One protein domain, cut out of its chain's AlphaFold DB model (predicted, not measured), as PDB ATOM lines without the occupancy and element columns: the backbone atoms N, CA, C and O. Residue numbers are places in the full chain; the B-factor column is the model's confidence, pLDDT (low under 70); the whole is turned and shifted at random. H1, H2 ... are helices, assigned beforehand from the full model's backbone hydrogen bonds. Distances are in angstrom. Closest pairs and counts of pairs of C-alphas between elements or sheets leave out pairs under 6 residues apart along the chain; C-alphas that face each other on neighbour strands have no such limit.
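This is residues 575 to 690 of the 1041 residues of the protein "NACHT domain-containing protein" of Nocardia terrae (UniProt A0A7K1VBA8). A small core is made by a helical hairpin, H2 and H3, with a third helix, H4, set across both; an arm extends from each end of the printed part. At one end residues 575 to 584, most of them in H1, stick out beyond H2, and at the other end residues 681 to 687, most of them in H5, stick out beyond H4, while the long link from H3 to H4 loops along one side of H3 and back past its first residues. The printed part has 116 residues with five named helices, H1 to H5 in chain order, and no named strand; the class is all helix, with 65 residues in named helices. The whole is compact, with a radius of gyration of the C-alphas of 14.7 A, and the C-alphas span 45 by 37 by 31 A.

H1, residues 576 to 588, is close to but not clearly touching H2, residues 596 to 611; their closest C-alphas, those of Val 586 and Val 602, are 6.5 A apart. Their lines stand at 71 degrees, only just about perpendicular. H2 touches H3, residues 621 to 633, and the two form a helical hairpin; their closest C-alphas, those of Ala 603 and Ile 623, are 6.5 A apart. They run opposite ways at 35.1 degrees, only just a steep tilt. H4, residues 658 to 672, touches H2 with residues 668 to 672 alone, about perpendicular at 82 degrees; the closest C-alphas, those of Arg 604 and Leu 671, are 6.0 A apart. H3 and H4 only just touch, with 3 pairs of C-alphas within 8 A, the closest being those of Phe 627 and Leu 664 at 6.4 A; their lines stand about perpendicular at 88 degrees. H5, residues 682 to 689, is apart from H1, H2, H3 and H4. In H1, H2, H3 and H4 every O i to N i+4 pair is within hydrogen-bond range; in H5 it is 3 of 4.

H1 begins at C-alpha 576, (236.225, 235.342, 174.086), and measures 17.9 A from first to last C-alpha. H2, the longest helix by residues, measures 21.2 A, H3 18.2 A and H4 21.4 A. H4 ends at C-alpha 672, (226.521, 252.442, 197.145). H5, 11.1 A long, ends at C-alpha 689, (206.884, 231.858, 198.709).

The C-alphas farthest apart, those of Ala 575 and Tyr 683, are 45.5 A apart. The printed part has no cut. The link from H3 to H4, residues 634 to 657, is long. The mean pLDDT of the printed part is 72.0; 41 residues are under 70, among them 608 to 618 and 672 to 690.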
ATOM      1  N   ALA A 575     235.058 239.443 171.863       84.00
ATOM      2  CA  ALA A 575     236.173 238.506 171.837       84.00
ATOM      3  C   ALA A 575     236.159 237.599 173.089       84.00
ATOM      4  O   ALA A 575     236.157 238.113 174.213       84.00
ATOM      5  N   PRO A 576     236.233 236.258 172.944       84.81
ATOM      6  CA  PRO A 576     236.225 235.342 174.086       84.81
ATOM      7  C   PRO A 576     237.313 235.658 175.118       84.81
ATOM      8  O   PRO A 576     237.085 235.526 176.314       84.81
ATOM      9  N   GLY A 577     238.475 236.150 174.669       87.19
ATOM     10  CA  GLY A 577     239.556 236.578 175.559       87.19
ATOM     11  C   GLY A 577     239.188 237.759 176.463       87.19
ATOM     12  O   GLY A 577     239.633 237.800 177.607       87.19
ATOM     13  N   LEU A 578     238.351 238.694 175.998       87.56
ATOM     14  CA  LEU A 578     237.864 239.806 176.821       87.56
ATOM     15  C   LEU A 578     236.799 239.353 177.817       87.56
ATOM     16  O   LEU A 578     236.820 239.812 178.955       87.56
ATOM     17  N   ILE A 579     235.925 238.421 177.425       85.31
ATOM     18  CA  ILE A 579     234.973 237.790 178.351       85.31
ATOM     19  C   ILE A 579     235.747 237.088 179.470       85.31
ATOM     20  O   ILE A 579     235.514 237.382 180.637       85.31
ATOM     21  N   SER A 580     236.744 236.268 179.124       88.38
ATOM     22  CA  SER A 580     237.590 235.594 180.112       88.38
ATOM     23  C   SER A 580     238.353 236.572 181.009       88.38
ATOM     24  O   SER A 580     238.504 236.302 182.194       88.38
ATOM     25  N   ARG A 581     238.830 237.713 180.484       91.12
ATOM     26  CA  ARG A 581     239.476 238.767 181.292       91.12
ATOM     27  C   ARG A 581     238.491 239.442 182.249       91.12
ATOM     28  O   ARG A 581     238.858 239.711 183.389       91.12
ATOM     29  N   LEU A 582     237.263 239.717 181.804       89.19
ATOM     30  CA  LEU A 582     236.210 240.265 182.660       89.19
ATOM     31  C   LEU A 582     235.832 239.267 183.758       89.19
ATOM     32  O   LEU A 582     235.771 239.649 184.921       89.19
ATOM     33  N   ASP A 583     235.644 237.996 183.412       88.56
ATOM     34  CA  ASP A 583     235.342 236.939 184.378       88.56
ATOM     35  C   ASP A 583     236.496 236.759 185.375       88.56
ATOM     36  O   ASP A 583     236.255 236.734 186.581       88.56
ATOM     37  N   ALA A 584     237.747 236.773 184.901       90.06
ATOM     38  CA  ALA A 584     238.934 236.732 185.749       90.06
ATOM     39  C   ALA A 584     239.008 237.924 186.711       90.06
ATOM     40  O   ALA A 584     239.251 237.716 187.892       90.06
ATOM     41  N   LEU A 585     238.727 239.155 186.263       89.75
ATOM     42  CA  LEU A 585     238.678 240.333 187.141       89.75
ATOM     43  C   LEU A 585     237.625 240.163 188.250       89.75
ATOM     44  O   LEU A 585     237.858 240.501 189.414       89.75
ATOM     45  N   VAL A 586     236.455 239.627 187.894       88.75
ATOM     46  CA  VAL A 586     235.366 239.381 188.844       88.75
ATOM     47  C   VAL A 586     235.719 238.235 189.810       88.75
ATOM     48  O   VAL A 586     235.366 238.304 190.992       88.75
ATOM     49  N   ASP A 587     236.422 237.199 189.350       88.75
ATOM     50  CA  ASP A 587     236.908 236.081 190.168       88.75
ATOM     51  C   ASP A 587     238.042 236.514 191.111       88.75
ATOM     52  O   ASP A 587     237.994 236.229 192.312       88.75
ATOM     53  N   GLU A 588     239.024 237.269 190.613       89.00
ATOM     54  CA  GLU A 588     240.142 237.836 191.374       89.00
ATOM     55  C   GLU A 588     239.646 238.721 192.516       89.00
ATOM     56  O   GLU A 588     240.163 238.635 193.630       89.00
ATOM     57  N   ALA A 589     238.580 239.498 192.320       88.62
ATOM     58  CA  ALA A 589     237.971 240.290 193.390       88.62
ATOM     59  C   ALA A 589     237.470 239.445 194.587       88.62
ATOM     60  O   ALA A 589     237.277 239.979 195.680       88.62
ATOM     61  N   THR A 590     237.297 238.125 194.434       87.12
ATOM     62  CA  THR A 590     236.945 237.200 195.531       87.12
ATOM     63  C   THR A 590     238.151 236.550 196.227       87.12
ATOM     64  O   THR A 590     237.977 235.761 197.171       87.12
ATOM     65  N   ALA A 591     239.374 236.843 195.779       87.69
ATOM     66  CA  ALA A 591     240.604 236.329 196.368       87.69
ATOM     67  C   ALA A 591     241.053 237.162 197.582       87.69
ATOM     68  O   ALA A 591     240.818 238.365 197.678       87.69
ATOM     69  N   VAL A 592     241.722 236.499 198.531       81.50
ATOM     70  CA  VAL A 592     242.145 237.106 199.808       81.50
ATOM     71  C   VAL A 592     243.202 238.200 199.611       81.50
ATOM     72  O   VAL A 592     243.236 239.156 200.376       81.50
ATOM     73  N   ASN A 593     244.044 238.067 198.583       82.81
ATOM     74  CA  ASN A 593     245.212 238.925 198.362       82.81
ATOM     75  C   ASN A 593     244.942 240.096 197.401       82.81
ATOM     76  O   ASN A 593     245.883 240.769 196.987       82.81
ATOM     77  N   THR A 594     243.689 240.316 197.012       86.00
ATOM     78  CA  THR A 594     243.323 241.356 196.046       86.00
ATOM     79  C   THR A 594     243.272 242.726 196.706       86.00
ATOM     80  O   THR A 594     242.856 242.848 197.864       86.00
ATOM     81  N   ASP A 595     243.658 243.755 195.950       86.69
ATOM     82  CA  ASP A 595     243.526 245.155 196.351       86.69
ATOM     83  C   ASP A 595     242.089 245.454 196.820       86.69
ATOM     84  O   ASP A 595     241.101 245.058 196.191       86.69
ATOM     85  N   GLU A 596     241.980 246.125 197.963       86.44
ATOM     86  CA  GLU A 596     240.711 246.512 198.562       86.44
ATOM     87  C   GLU A 596     239.931 247.487 197.680       86.44
ATOM     88  O   GLU A 596     238.709 247.360 197.581       86.44
ATOM     89  N   GLU A 597     240.600 248.411 196.990       85.62
ATOM     90  CA  GLU A 597     239.918 249.369 196.118       85.62
ATOM     91  C   GLU A 597     239.311 248.680 194.891       85.62
ATOM     92  O   GLU A 597     238.138 248.903 194.578       85.62
ATOM     93  N   VAL A 598     240.053 247.767 194.254       86.75
ATOM     94  CA  VAL A 598     239.558 246.963 193.121       86.75
ATOM     95  C   VAL A 598     238.402 246.067 193.560       86.75
ATOM     96  O   VAL A 598     237.354 246.039 192.914       86.75
ATOM     97  N   ARG A 599     238.544 245.372 194.697       91.19
ATOM     98  CA  ARG A 599     237.474 244.524 195.239       91.19
ATOM     99  C   ARG A 599     236.208 245.329 195.507       91.19
ATOM    100  O   ARG A 599     235.125 244.886 195.133       91.19
ATOM    101  N   ARG A 600     236.319 246.515 196.109       87.69
ATOM    102  CA  ARG A 600     235.169 247.398 196.360       87.69
ATOM    103  C   ARG A 600     234.563 247.950 195.074       87.69
ATOM    104  O   ARG A 600     233.340 248.067 195.003       87.69
ATOM    105  N   ALA A 601     235.368 248.251 194.055       85.88
ATOM    106  CA  ALA A 601     234.870 248.703 192.759       85.88
ATOM    107  C   ALA A 601     234.069 247.604 192.042       85.88
ATOM    108  O   ALA A 601     232.937 247.849 191.618       85.88
ATOM    109  N   VAL A 602     234.600 246.377 191.996       88.69
ATOM    110  CA  VAL A 602     233.903 245.201 191.454       88.69
ATOM    111  C   VAL A 602     232.661 244.872 192.279       88.69
ATOM    112  O   VAL A 602     231.592 244.662 191.710       88.69
ATOM    113  N   ALA A 603     232.750 244.891 193.611       87.25
ATOM    114  CA  ALA A 603     231.606 244.677 194.491       87.25
ATOM    115  C   ALA A 603     230.514 245.723 194.253       87.25
ATOM    116  O   ALA A 603     229.342 245.370 194.147       87.25
ATOM    117  N   ARG A 604     230.875 247.002 194.105       82.88
ATOM    118  CA  ARG A 604     229.926 248.073 193.782       82.88
ATOM    119  C   ARG A 604     229.299 247.869 192.408       82.88
ATOM    120  O   ARG A 604     228.091 248.047 192.290       82.88
ATOM    121  N   ALA A 605     230.068 247.475 191.397       80.50
ATOM    122  CA  ALA A 605     229.548 247.183 190.065       80.50
ATOM    123  C   ALA A 605     228.591 245.982 190.076       80.50
ATOM    124  O   ALA A 605     227.474 246.096 189.581       80.50
ATOM    125  N   LEU A 606     228.977 244.874 190.718       81.88
ATOM    126  CA  LEU A 606     228.141 243.686 190.891       81.88
ATOM    127  C   LEU A 606     226.898 243.975 191.722       81.88
ATOM    128  O   LEU A 606     225.836 243.495 191.366       81.88
ATOM    129  N   LEU A 607     226.989 244.752 192.803       74.06
ATOM    130  CA  LEU A 607     225.830 245.143 193.603       74.06
ATOM    131  C   LEU A 607     224.912 246.074 192.817       74.06
ATOM    132  O   LEU A 607     223.706 245.878 192.836       74.06
ATOM    133  N   THR A 608     225.463 247.055 192.101       68.56
ATOM    134  CA  THR A 608     224.688 247.937 191.219       68.56
ATOM    135  C   THR A 608     223.965 247.090 190.183       68.56
ATOM    136  O   THR A 608     222.764 247.220 190.012       68.56
ATOM    137  N   HIS A 609     224.662 246.146 189.562       68.00
ATOM    138  CA  HIS A 609     224.097 245.222 188.591       68.00
ATOM    139  C   HIS A 609     223.029 244.295 189.194       68.00
ATOM    140  O   HIS A 609     221.902 244.247 188.715       68.00
ATOM    141  N   HIS A 610     223.350 243.614 190.295       65.19
ATOM    142  CA  HIS A 610     222.517 242.626 190.995       65.19
ATOM    143  C   HIS A 610     221.277 243.248 191.637       65.19
ATOM    144  O   HIS A 610     220.205 242.656 191.604       65.19
ATOM    145  N   LEU A 611     221.402 244.449 192.204       58.25
ATOM    146  CA  LEU A 611     220.312 245.169 192.868       58.25
ATOM    147  C   LEU A 611     219.508 246.053 191.904       58.25
ATOM    148  O   LEU A 611     218.366 246.383 192.215       58.25
ATOM    149  N   ASN A 612     220.058 246.401 190.732       48.34
ATOM    150  CA  ASN A 612     219.282 246.972 189.625       48.34
ATOM    151  C   ASN A 612     218.545 245.891 188.817       48.34
ATOM    152  O   ASN A 612     217.778 246.234 187.915       48.34
ATOM    153  N   ARG A 613     218.721 244.597 189.126       43.03
ATOM    154  CA  ARG A 613     217.877 243.547 188.548       43.03
ATOM    155  C   ARG A 613     216.490 243.565 189.196       43.03
ATOM    156  O   ARG A 613     216.356 243.817 190.390       43.03
ATOM    157  N   PRO A 614     215.423 243.275 188.444       32.59
ATOM    158  CA  PRO A 614     214.058 243.541 188.895       32.59
ATOM    159  C   PRO A 614     213.392 242.331 189.558       32.59
ATOM    160  O   PRO A 614     212.219 242.409 189.911       32.59
ATOM    161  N   VAL A 615     214.120 241.222 189.732       34.31
ATOM    162  CA  VAL A 615     213.765 240.128 190.648       34.31
ATOM    163  C   VAL A 615     214.576 240.333 191.923       34.31
ATOM    164  O   VAL A 615     215.770 240.614 191.838       34.31
ATOM    165  N   ALA A 616     213.964 240.148 193.096       44.81
ATOM    166  CA  ALA A 616     214.712 240.021 194.344       44.81
ATOM    167  C   ALA A 616     215.549 238.732 194.290       44.81
ATOM    168  O   ALA A 616     215.109 237.680 194.746       44.81
ATOM    169  N   GLN A 617     216.723 238.798 193.662       51.25
ATOM    170  CA  GLN A 617     217.635 237.669 193.596       51.25
ATOM    171  C   GLN A 617     218.355 237.549 194.937       51.25
ATOM    172  O   GLN A 617     218.862 238.557 195.451       51.25
ATOM    173  N   PRO A 618     218.424 236.338 195.512       66.56
ATOM    174  CA  PRO A 618     219.293 236.090 196.646       66.56
ATOM    175  C   PRO A 618     220.699 236.617 196.356       66.56
ATOM    176  O   PRO A 618     221.187 236.521 195.229       66.56
ATOM    177  N   ILE A 619     221.343 237.191 197.369       74.44
ATOM    178  CA  ILE A 619     222.741 237.598 197.256       74.44
ATOM    179  C   ILE A 619     223.575 236.359 196.920       74.44
ATOM    180  O   ILE A 619     223.446 235.315 197.569       74.44
ATOM    181  N   THR A 620     224.403 236.476 195.885       83.38
ATOM    182  CA  THR A 620     225.271 235.389 195.435       83.38
ATOM    183  C   THR A 620     226.427 235.175 196.406       83.38
ATOM    184  O   THR A 620     226.854 236.089 197.121       83.38
ATOM    185  N   ALA A 621     226.968 233.960 196.419       85.44
ATOM    186  CA  ALA A 621     228.145 233.611 197.205       85.44
ATOM    187  C   ALA A 621     229.368 234.447 196.850       85.44
ATOM    188  O   ALA A 621     230.156 234.780 197.734       85.44
ATOM    189  N   ARG A 622     229.459 234.893 195.600       90.00
ATOM    190  CA  ARG A 622     230.441 235.852 195.107       90.00
ATOM    191  C   ARG A 622     230.377 237.183 195.863       90.00
ATOM    192  O   ARG A 622     231.371 237.589 196.464       90.00
ATOM    193  N   ILE A 623     229.207 237.828 195.897       88.12
ATOM    194  CA  ILE A 623     229.013 239.116 196.589       88.12
ATOM    195  C   ILE A 623     229.251 238.955 198.096       88.12
ATOM    196  O   ILE A 623     229.959 239.756 198.707       88.12
ATOM    197  N   TYR A 624     228.701 237.897 198.697       87.56
ATOM    198  CA  TYR A 624     228.873 237.630 200.125       87.56
ATOM    199  C   TYR A 624     230.342 237.395 200.497       87.56
ATOM    200  O   TYR A 624     230.812 237.880 201.524       87.56
ATOM    201  N   ARG A 625     231.106 236.693 199.655       89.19
ATOM    202  CA  ARG A 625     232.538 236.465 199.868       89.19
ATOM    203  C   ARG A 625     233.339 237.766 199.847       89.19
ATOM    204  O   ARG A 625     234.208 237.930 200.697       89.19
ATOM    205  N   MET A 626     233.034 238.695 198.939       90.62
ATOM    206  CA  MET A 626     233.683 240.016 198.908       90.62
ATOM    207  C   MET A 626     233.397 240.819 200.186       90.62
ATOM    208  O   MET A 626     234.326 241.357 200.785       90.62
ATOM    209  N   PHE A 627     232.145 240.809 200.659       90.31
ATOM    210  CA  PHE A 627     231.758 241.379 201.956       90.31
ATOM    211  C   PHE A 627     232.576 240.788 203.114       90.31
ATOM    212  O   PHE A 627     233.132 241.517 203.935       90.31
ATOM    213  N   MET A 628     232.693 239.459 203.157       87.75
ATOM    214  CA  MET A 628     233.439 238.758 204.202       87.75
ATOM    215  C   MET A 628     234.924 239.136 204.226       87.75
ATOM    216  O   MET A 628     235.521 239.190 205.302       87.75
ATOM    217  N   LEU A 629     235.529 239.363 203.059       88.25
ATOM    218  CA  LEU A 629     236.927 239.778 202.946       88.25
ATOM    219  C   LEU A 629     237.138 241.208 203.452       88.25
ATOM    220  O   LEU A 629     238.065 241.426 204.227       88.25
ATOM    221  N   ASP A 630     236.253 242.139 203.090       86.75
ATOM    222  CA  ASP A 630     236.303 243.535 203.554       86.75
ATOM    223  C   ASP A 630     236.098 243.668 205.069       86.75
ATOM    224  O   ASP A 630     236.773 244.438 205.750       86.75
ATOM    225  N   GLU A 631     235.169 242.906 205.644       84.69
ATOM    226  CA  GLU A 631     234.949 242.949 207.092       84.69
ATOM    227  C   GLU A 631     236.093 242.295 207.880       84.69
ATOM    228  O   GLU A 631     236.380 242.702 209.012       84.69
ATOM    229  N   ARG A 632     236.770 241.296 207.294       82.62
ATOM    230  CA  ARG A 632     237.980 240.697 207.876       82.62
ATOM    231  C   ARG A 632     239.176 241.637 207.789       82.62
ATOM    232  O   ARG A 632     239.869 241.776 208.793       82.62
ATOM    233  N   SER A 633     239.407 242.290 206.646       80.81
ATOM    234  CA  SER A 633     240.499 243.267 206.507       80.81
ATOM    235  C   SER A 633     240.325 244.435 207.479       80.81
ATOM    236  O   SER A 633     241.296 244.902 208.065       80.81
ATOM    237  N   ALA A 634     239.080 244.837 207.738       80.00
ATOM    238  CA  ALA A 634     238.756 245.873 208.709       80.00
ATOM    239  C   ALA A 634     238.733 245.405 210.181       80.00
ATOM    240  O   ALA A 634     238.400 246.198 211.065       80.00
ATOM    241  N   GLY A 635     239.037 244.132 210.462       78.69
ATOM    242  CA  GLY A 635     239.076 243.573 211.819       78.69
ATOM    243  C   GLY A 635     237.716 243.483 212.524       78.69
ATOM    244  O   GLY A 635     237.671 243.317 213.742       78.69
ATOM    245  N   ARG A 636     236.603 243.601 211.789       77.44
ATOM    246  CA  ARG A 636     235.234 243.615 212.343       77.44
ATOM    247  C   ARG A 636     234.612 242.223 212.480       77.44
ATOM    248  O   ARG A 636     233.633 242.059 213.206       77.44
ATOM    249  N   LEU A 637     235.194 241.212 211.836       69.25
ATOM    250  CA  LEU A 637     234.776 239.810 211.923       69.25
ATOM    251  C   LEU A 637     235.775 238.994 212.758       69.25
ATOM    252  O   LEU A 637     236.843 238.621 212.280       69.25
ATOM    253  N   ALA A 638     235.415 238.709 214.015       52.59
ATOM    254  CA  ALA A 638     236.276 238.019 214.986       52.59
ATOM    255  C   ALA A 638     236.342 236.484 214.816       52.59
ATOM    256  O   ALA A 638     237.252 235.847 215.340       52.59
ATOM    257  N   LEU A 639     235.389 235.877 214.097       54.72
ATOM    258  CA  LEU A 639     235.314 234.433 213.845       54.72
ATOM    259  C   LEU A 639     234.952 234.175 212.373       54.72
ATOM    260  O   LEU A 639     234.171 234.944 211.803       54.72
ATOM    261  N   PRO A 640     235.464 233.100 211.742       54.56
ATOM    262  CA  PRO A 640     234.950 232.650 210.455       54.56
ATOM    263  C   PRO A 640     233.448 232.340 210.589       54.56
ATOM    264  O   PRO A 640     233.048 231.739 211.587       54.56
ATOM    265  N   PRO A 641     232.600 232.751 209.635       57.81
ATOM    266  CA  PRO A 641     231.198 232.362 209.647       57.81
ATOM    267  C   PRO A 641     231.101 230.851 209.403       57.81
ATOM    268  O   PRO A 641     231.863 230.309 208.604       57.81
ATOM    269  N   ASP A 642     230.124 230.184 210.023       57.50
ATOM    270  CA  ASP A 642     229.844 228.749 209.794       57.50
ATOM    271  C   ASP A 642     229.183 228.487 208.421       57.50
ATOM    272  O   ASP A 642     228.731 227.383 208.127       57.50
ATOM    273  N   VAL A 643     229.090 229.522 207.581       65.31
ATOM    274  CA  VAL A 643     228.479 229.472 206.254       65.31
ATOM    275  C   VAL A 643     229.390 228.714 205.311       65.31
ATOM    276  O   VAL A 643     230.453 229.204 204.924       65.31
ATOM    277  N   HIS A 644     228.938 227.541 204.887       71.31
ATOM    278  CA  HIS A 644     229.542 226.858 203.758       71.31
ATOM    279  C   HIS A 644     229.093 227.548 202.467       71.31
ATOM    280  O   HIS A 644     227.918 227.496 202.102       71.31
ATOM    281  N   LEU A 645     230.017 228.247 201.802       76.81
ATOM    282  CA  LEU A 645     229.737 228.835 200.496       76.81
ATOM    283  C   LEU A 645     229.667 227.724 199.439       76.81
ATOM    284  O   LEU A 645     230.495 226.813 199.485       76.81
ATOM    285  N   PRO A 646     228.712 227.785 198.496       78.12
ATOM    286  CA  PRO A 646     228.676 226.862 197.368       78.12
ATOM    287  C   PRO A 646     229.968 226.954 196.540       78.12
ATOM    288  O   PRO A 646     230.582 228.018 196.460       78.12
ATOM    289  N   GLU A 647     230.358 225.842 195.908       77.94
ATOM    290  CA  GLU A 647     231.515 225.800 194.993       77.94
ATOM    291  C   GLU A 647     231.338 226.765 193.814       77.94
ATOM    292  O   GLU A 647     232.270 227.465 193.428       77.94
ATOM    293  N   ASP A 648     230.117 226.833 193.285       82.31
ATOM    294  CA  ASP A 648     229.713 227.822 192.294       82.31
ATOM    295  C   ASP A 648     229.304 229.120 193.002       82.31
ATOM    296  O   ASP A 648     228.250 229.198 193.643       82.31
ATOM    297  N   LEU A 649     230.162 230.138 192.891       83.62
ATOM    298  CA  LEU A 649     229.985 231.415 193.574       83.62
ATOM    299  C   LEU A 649     228.834 232.259 193.006       83.62
ATOM    300  O   LEU A 649     228.379 233.186 193.681       83.62
ATOM    301  N   ASP A 650     228.327 231.946 191.815       81.06
ATOM    302  CA  ASP A 650     227.175 232.640 191.237       81.06
ATOM    303  C   ASP A 650     225.839 232.122 191.796       81.06
ATOM    304  O   ASP A 650     224.789 232.736 191.587       81.06
ATOM    305  N   LYS A 651     225.872 231.054 192.605       80.31
ATOM    306  CA  LYS A 651     224.703 230.564 193.343       80.31
ATOM    307  C   LYS A 651     224.383 231.422 194.576       80.31
ATOM    308  O   LYS A 651     225.275 232.036 195.169       80.31
ATOM    309  N   PRO A 652     223.109 231.439 195.011       77.62
ATOM    310  CA  PRO A 652     222.693 232.032 196.281       77.62
ATOM    311  C   PRO A 652     223.492 231.538 197.493       77.62
ATOM    312  O   PRO A 652     223.799 230.350 197.599       77.62
ATOM    313  N   VAL A 653     223.750 232.429 198.453       73.50
ATOM    314  CA  VAL A 653     224.214 232.027 199.794       73.50
ATOM    315  C   VAL A 653     223.052 231.549 200.641       73.50
ATOM    316  O   VAL A 653     221.993 232.173 200.663       73.50
ATOM    317  N   PHE A 654     223.295 230.497 201.418       70.75
ATOM    318  CA  PHE A 654     222.362 229.974 202.408       70.75
ATOM    319  C   PHE A 654     223.030 229.885 203.784       70.75
ATOM    320  O   PHE A 654     224.227 229.631 203.886       70.75
ATOM    321  N   GLY A 655     222.255 230.090 204.854       66.81
ATOM    322  CA  GLY A 655     222.706 229.836 206.228       66.81
ATOM    323  C   GLY A 655     223.587 230.910 206.879       66.81
ATOM    324  O   GLY A 655     224.208 230.618 207.898       66.81
ATOM    325  N   ALA A 656     223.658 232.137 206.343       68.94
ATOM    326  CA  ALA A 656     224.364 233.229 207.031       68.94
ATOM    327  C   ALA A 656     223.688 233.653 208.337       68.94
ATOM    328  O   ALA A 656     222.470 233.552 208.509       68.94
ATOM    329  N   ARG A 657     224.510 234.108 209.285       70.75
ATOM    330  CA  ARG A 657     224.044 234.544 210.602       70.75
ATOM    331  C   ARG A 657     223.243 235.841 210.458       70.75
ATOM    332  O   ARG A 657     223.532 236.662 209.583       70.75
ATOM    333  N   GLY A 658     222.267 236.055 211.341       66.56
ATOM    334  CA  GLY A 658     221.476 237.294 211.377       66.56
ATOM    335  C   GLY A 658     222.370 238.539 211.383       66.56
ATOM    336  O   GLY A 658     222.279 239.363 210.473       66.56
ATOM    337  N   ASP A 659     223.320 238.593 212.317       71.44
ATOM    338  CA  ASP A 659     224.286 239.689 212.448       71.44
ATOM    339  C   ASP A 659     225.108 239.953 211.173       71.44
ATOM    340  O   ASP A 659     225.323 241.108 210.800       71.44
ATOM    341  N   ASP A 660     225.561 238.897 210.484       76.12
ATOM    342  CA  ASP A 660     226.311 239.020 209.225       76.12
ATOM    343  C   ASP A 660     225.427 239.612 208.126       76.12
ATOM    344  O   ASP A 660     225.887 240.409 207.314       76.12
ATOM    345  N   THR A 661     224.135 239.287 208.141       74.69
ATOM    346  CA  THR A 661     223.163 239.787 207.168       74.69
ATOM    347  C   THR A 661     222.874 241.280 207.383       74.69
ATOM    348  O   THR A 661     222.768 242.034 206.417       74.69
ATOM    349  N   VAL A 662     222.804 241.751 208.635       72.88
ATOM    350  CA  VAL A 662     222.691 243.194 208.939       72.88
ATOM    351  C   VAL A 662     223.965 243.946 208.569       72.88
ATOM    352  O   VAL A 662     223.884 245.020 207.967       72.88
ATOM    353  N   ARG A 663     225.142 243.378 208.858       77.94
ATOM    354  CA  ARG A 663     226.428 243.963 208.447       77.94
ATOM    355  C   ARG A 663     226.585 244.014 206.929       77.94
ATOM    356  O   ARG A 663     227.023 245.038 206.421       77.94
ATOM    357  N   LEU A 664     226.165 242.977 206.204       82.56
ATOM    358  CA  LEU A 664     226.163 242.950 204.739       82.56
ATOM    359  C   LEU A 664     225.321 244.092 204.162       82.56
ATOM    360  O   LEU A 664     225.750 244.767 203.230       82.56
ATOM    361  N   VAL A 665     224.136 244.338 204.728       73.00
ATOM    362  CA  VAL A 665     223.278 245.456 204.312       73.00
ATOM    363  C   VAL A 665     223.955 246.800 204.580       73.00
ATOM    364  O   VAL A 665     223.937 247.676 203.717       73.00
ATOM    365  N   ALA A 666     224.580 246.971 205.747       73.44
ATOM    366  CA  ALA A 666     225.326 248.186 206.067       73.44
ATOM    367  C   ALA A 666     226.525 248.395 205.125       73.44
ATOM    368  O   ALA A 666     226.731 249.504 204.641       73.44
ATOM    369  N   TRP A 667     227.265 247.329 204.815       85.25
ATOM    370  CA  TRP A 667     228.378 247.334 203.866       85.25
ATOM    371  C   TRP A 667     227.916 247.696 202.449       85.25
ATOM    372  O   TRP A 667     228.480 248.598 201.833       85.25
ATOM    373  N   ALA A 668     226.830 247.089 201.959       76.06
ATOM    374  CA  ALA A 668     226.256 247.423 200.657       76.06
ATOM    375  C   ALA A 668     225.800 248.894 200.594       76.06
ATOM    376  O   ALA A 668     226.073 249.585 199.613       76.06
ATOM    377  N   ASN A 669     225.168 249.402 201.658       65.69
ATOM    378  CA  ASN A 669     224.776 250.812 201.768       65.69
ATOM    379  C   ASN A 669     225.986 251.756 201.756       65.69
ATOM    380  O   ASN A 669     225.947 252.791 201.092       65.69
ATOM    381  N   ALA A 670     227.063 251.393 202.456       75.06
ATOM    382  CA  ALA A 670     228.294 252.175 202.491       75.06
ATOM    383  C   ALA A 670     228.981 252.227 201.117       75.06
ATOM    384  O   ALA A 670     229.447 253.288 200.709       75.06
ATOM    385  N   LEU A 671     228.994 251.114 200.377       73.44
ATOM    386  CA  LEU A 671     229.560 251.059 199.026       73.44
ATOM    387  C   LEU A 671     228.741 251.838 197.996       73.44
ATOM    388  O   LEU A 671     229.302 252.405 197.060       73.44
ATOM    389  N   LEU A 672     227.416 251.851 198.139       65.75
ATOM    390  CA  LEU A 672     226.521 252.442 197.145       65.75
ATOM    391  C   LEU A 672     226.219 253.923 197.412       65.75
ATOM    392  O   LEU A 672     225.709 254.576 196.502       65.75
ATOM    393  N   ALA A 673     226.569 254.445 198.599       46.59
ATOM    394  CA  ALA A 673     226.558 255.844 199.077       46.59
ATOM    395  C   ALA A 673     225.231 256.637 198.973       46.59
ATOM    396  O   ALA A 673     225.002 257.573 199.728       46.59
ATOM    397  N   THR A 674     224.324 256.246 198.086       38.84
ATOM    398  CA  THR A 674     223.156 257.005 197.602       38.84
ATOM    399  C   THR A 674     221.834 256.300 197.936       38.84
ATOM    400  O   THR A 674     220.745 256.732 197.554       38.84
ATOM    401  N   SER A 675     221.929 255.157 198.623       41.06
ATOM    402  CA  SER A 675     220.919 254.104 198.631       41.06
ATOM    403  C   SER A 675     220.865 253.403 199.986       41.06
ATOM    404  O   SER A 675     221.881 252.902 200.453       41.06
ATOM    405  N   SER A 676     219.683 253.340 200.610       45.81
ATOM    406  CA  SER A 676     219.444 252.549 201.823       45.81
ATOM    407  C   SER A 676     218.655 251.281 201.488       45.81
ATOM    408  O   SER A 676     217.432 251.283 201.324       45.81
ATOM    409  N   TYR A 677     219.388 250.183 201.351       55.47
ATOM    410  CA  TYR A 677     218.886 248.819 201.339       55.47
ATOM    411  C   TYR A 677     218.583 248.377 202.777       55.47
ATOM    412  O   TYR A 677     219.236 248.807 203.733       55.47
ATOM    413  N   ARG A 678     217.564 247.528 202.928       59.97
ATOM    414  CA  ARG A 678     217.161 246.913 204.198       59.97
ATOM    415  C   ARG A 678     216.826 245.443 203.992       59.97
ATOM    416  O   ARG A 678     216.485 245.035 202.883       59.97
ATOM    417  N   LEU A 679     216.836 244.681 205.080       58.09
ATOM    418  CA  LEU A 679     216.312 243.321 205.073       58.09
ATOM    419  C   LEU A 679     214.799 243.306 204.780       58.09
ATOM    420  O   LEU A 679     214.088 244.262 205.137       58.09
ATOM    421  N   PRO A 680     214.298 242.256 204.102       51.56
ATOM    422  CA  PRO A 680     212.873 242.094 203.866       51.56
ATOM    423  C   PRO A 680     212.113 241.888 205.180       51.56
ATOM    424  O   PRO A 680     212.620 241.281 206.118       51.56
ATOM    425  N   THR A 681     210.886 242.401 205.251       45.47
ATOM    426  CA  THR A 681     209.975 242.108 206.371       45.47
ATOM    427  C   THR A 681     209.380 240.710 206.221       45.47
ATOM    428  O   THR A 681     209.252 240.225 205.101       45.47
ATOM    429  N   GLU A 682     208.932 240.096 207.316       43.19
ATOM    430  CA  GLU A 682     208.279 238.776 207.318       43.19
ATOM    431  C   GLU A 682     207.126 238.677 206.299       43.19
ATOM    432  O   GLU A 682     207.035 237.717 205.541       43.19
ATOM    433  N   TYR A 683     206.315 239.730 206.168       39.31
ATOM    434  CA  TYR A 683     205.250 239.801 205.162       39.31
ATOM    435  C   TYR A 683     205.772 239.765 203.709       39.31
ATOM    436  O   TYR A 683     205.158 239.162 202.835       39.31
ATOM    437  N   GLU A 684     206.926 240.388 203.443       42.59
ATOM    438  CA  GLU A 684     207.565 240.397 202.116       42.59
ATOM    439  C   GLU A 684     208.215 239.054 201.762       42.59
ATOM    440  O   GLU A 684     208.429 238.783 200.584       42.59
ATOM    441  N   VAL A 685     208.549 238.245 202.772       47.78
ATOM    442  CA  VAL A 685     209.044 236.875 202.615       47.78
ATOM    443  C   VAL A 685     207.905 235.933 202.231       47.78
ATOM    444  O   VAL A 685     208.034 235.166 201.283       47.78
ATOM    445  N   VAL A 686     206.770 236.025 202.926       40.84
ATOM    446  CA  VAL A 686     205.610 235.150 202.697       40.84
ATOM    447  C   VAL A 686     204.990 235.372 201.304       40.84
ATOM    448  O   VAL A 686     204.726 234.401 200.605       40.84
ATOM    449  N   ASP A 687     204.877 236.623 200.826       39.25
ATOM    450  CA  ASP A 687     204.379 236.942 199.462       39.25
ATOM    451  C   ASP A 687     205.298 236.437 198.326       39.25
ATOM    452  O   ASP A 687     204.860 236.353 197.177       39.25
ATOM    453  N   LEU A 688     206.571 236.122 198.614       41.34
ATOM    454  CA  LEU A 688     207.494 235.522 197.640       41.34
ATOM    455  C   LEU A 688     207.303 234.003 197.534       41.34
ATOM    456  O   LEU A 688     207.329 233.475 196.429       41.34
ATOM    457  N   VAL A 689     207.062 233.321 198.657       40.31
ATOM    458  CA  VAL A 689     206.884 231.858 198.709       40.31
ATOM    459  C   VAL A 689     205.568 231.416 198.051       40.31
ATOM    460  O   VAL A 689     205.542 230.397 197.366       40.31
ATOM    461  N   ASP A 690     204.497 232.207 198.172       36.16
ATOM    462  CA  ASP A 690     203.169 231.873 197.625       36.16
ATOM    463  C   ASP A 690     203.066 231.947 196.083       36.16
ATOM    464  O   ASP A 690     202.064 231.522 195.508       36.16
TER     465      ASP A 690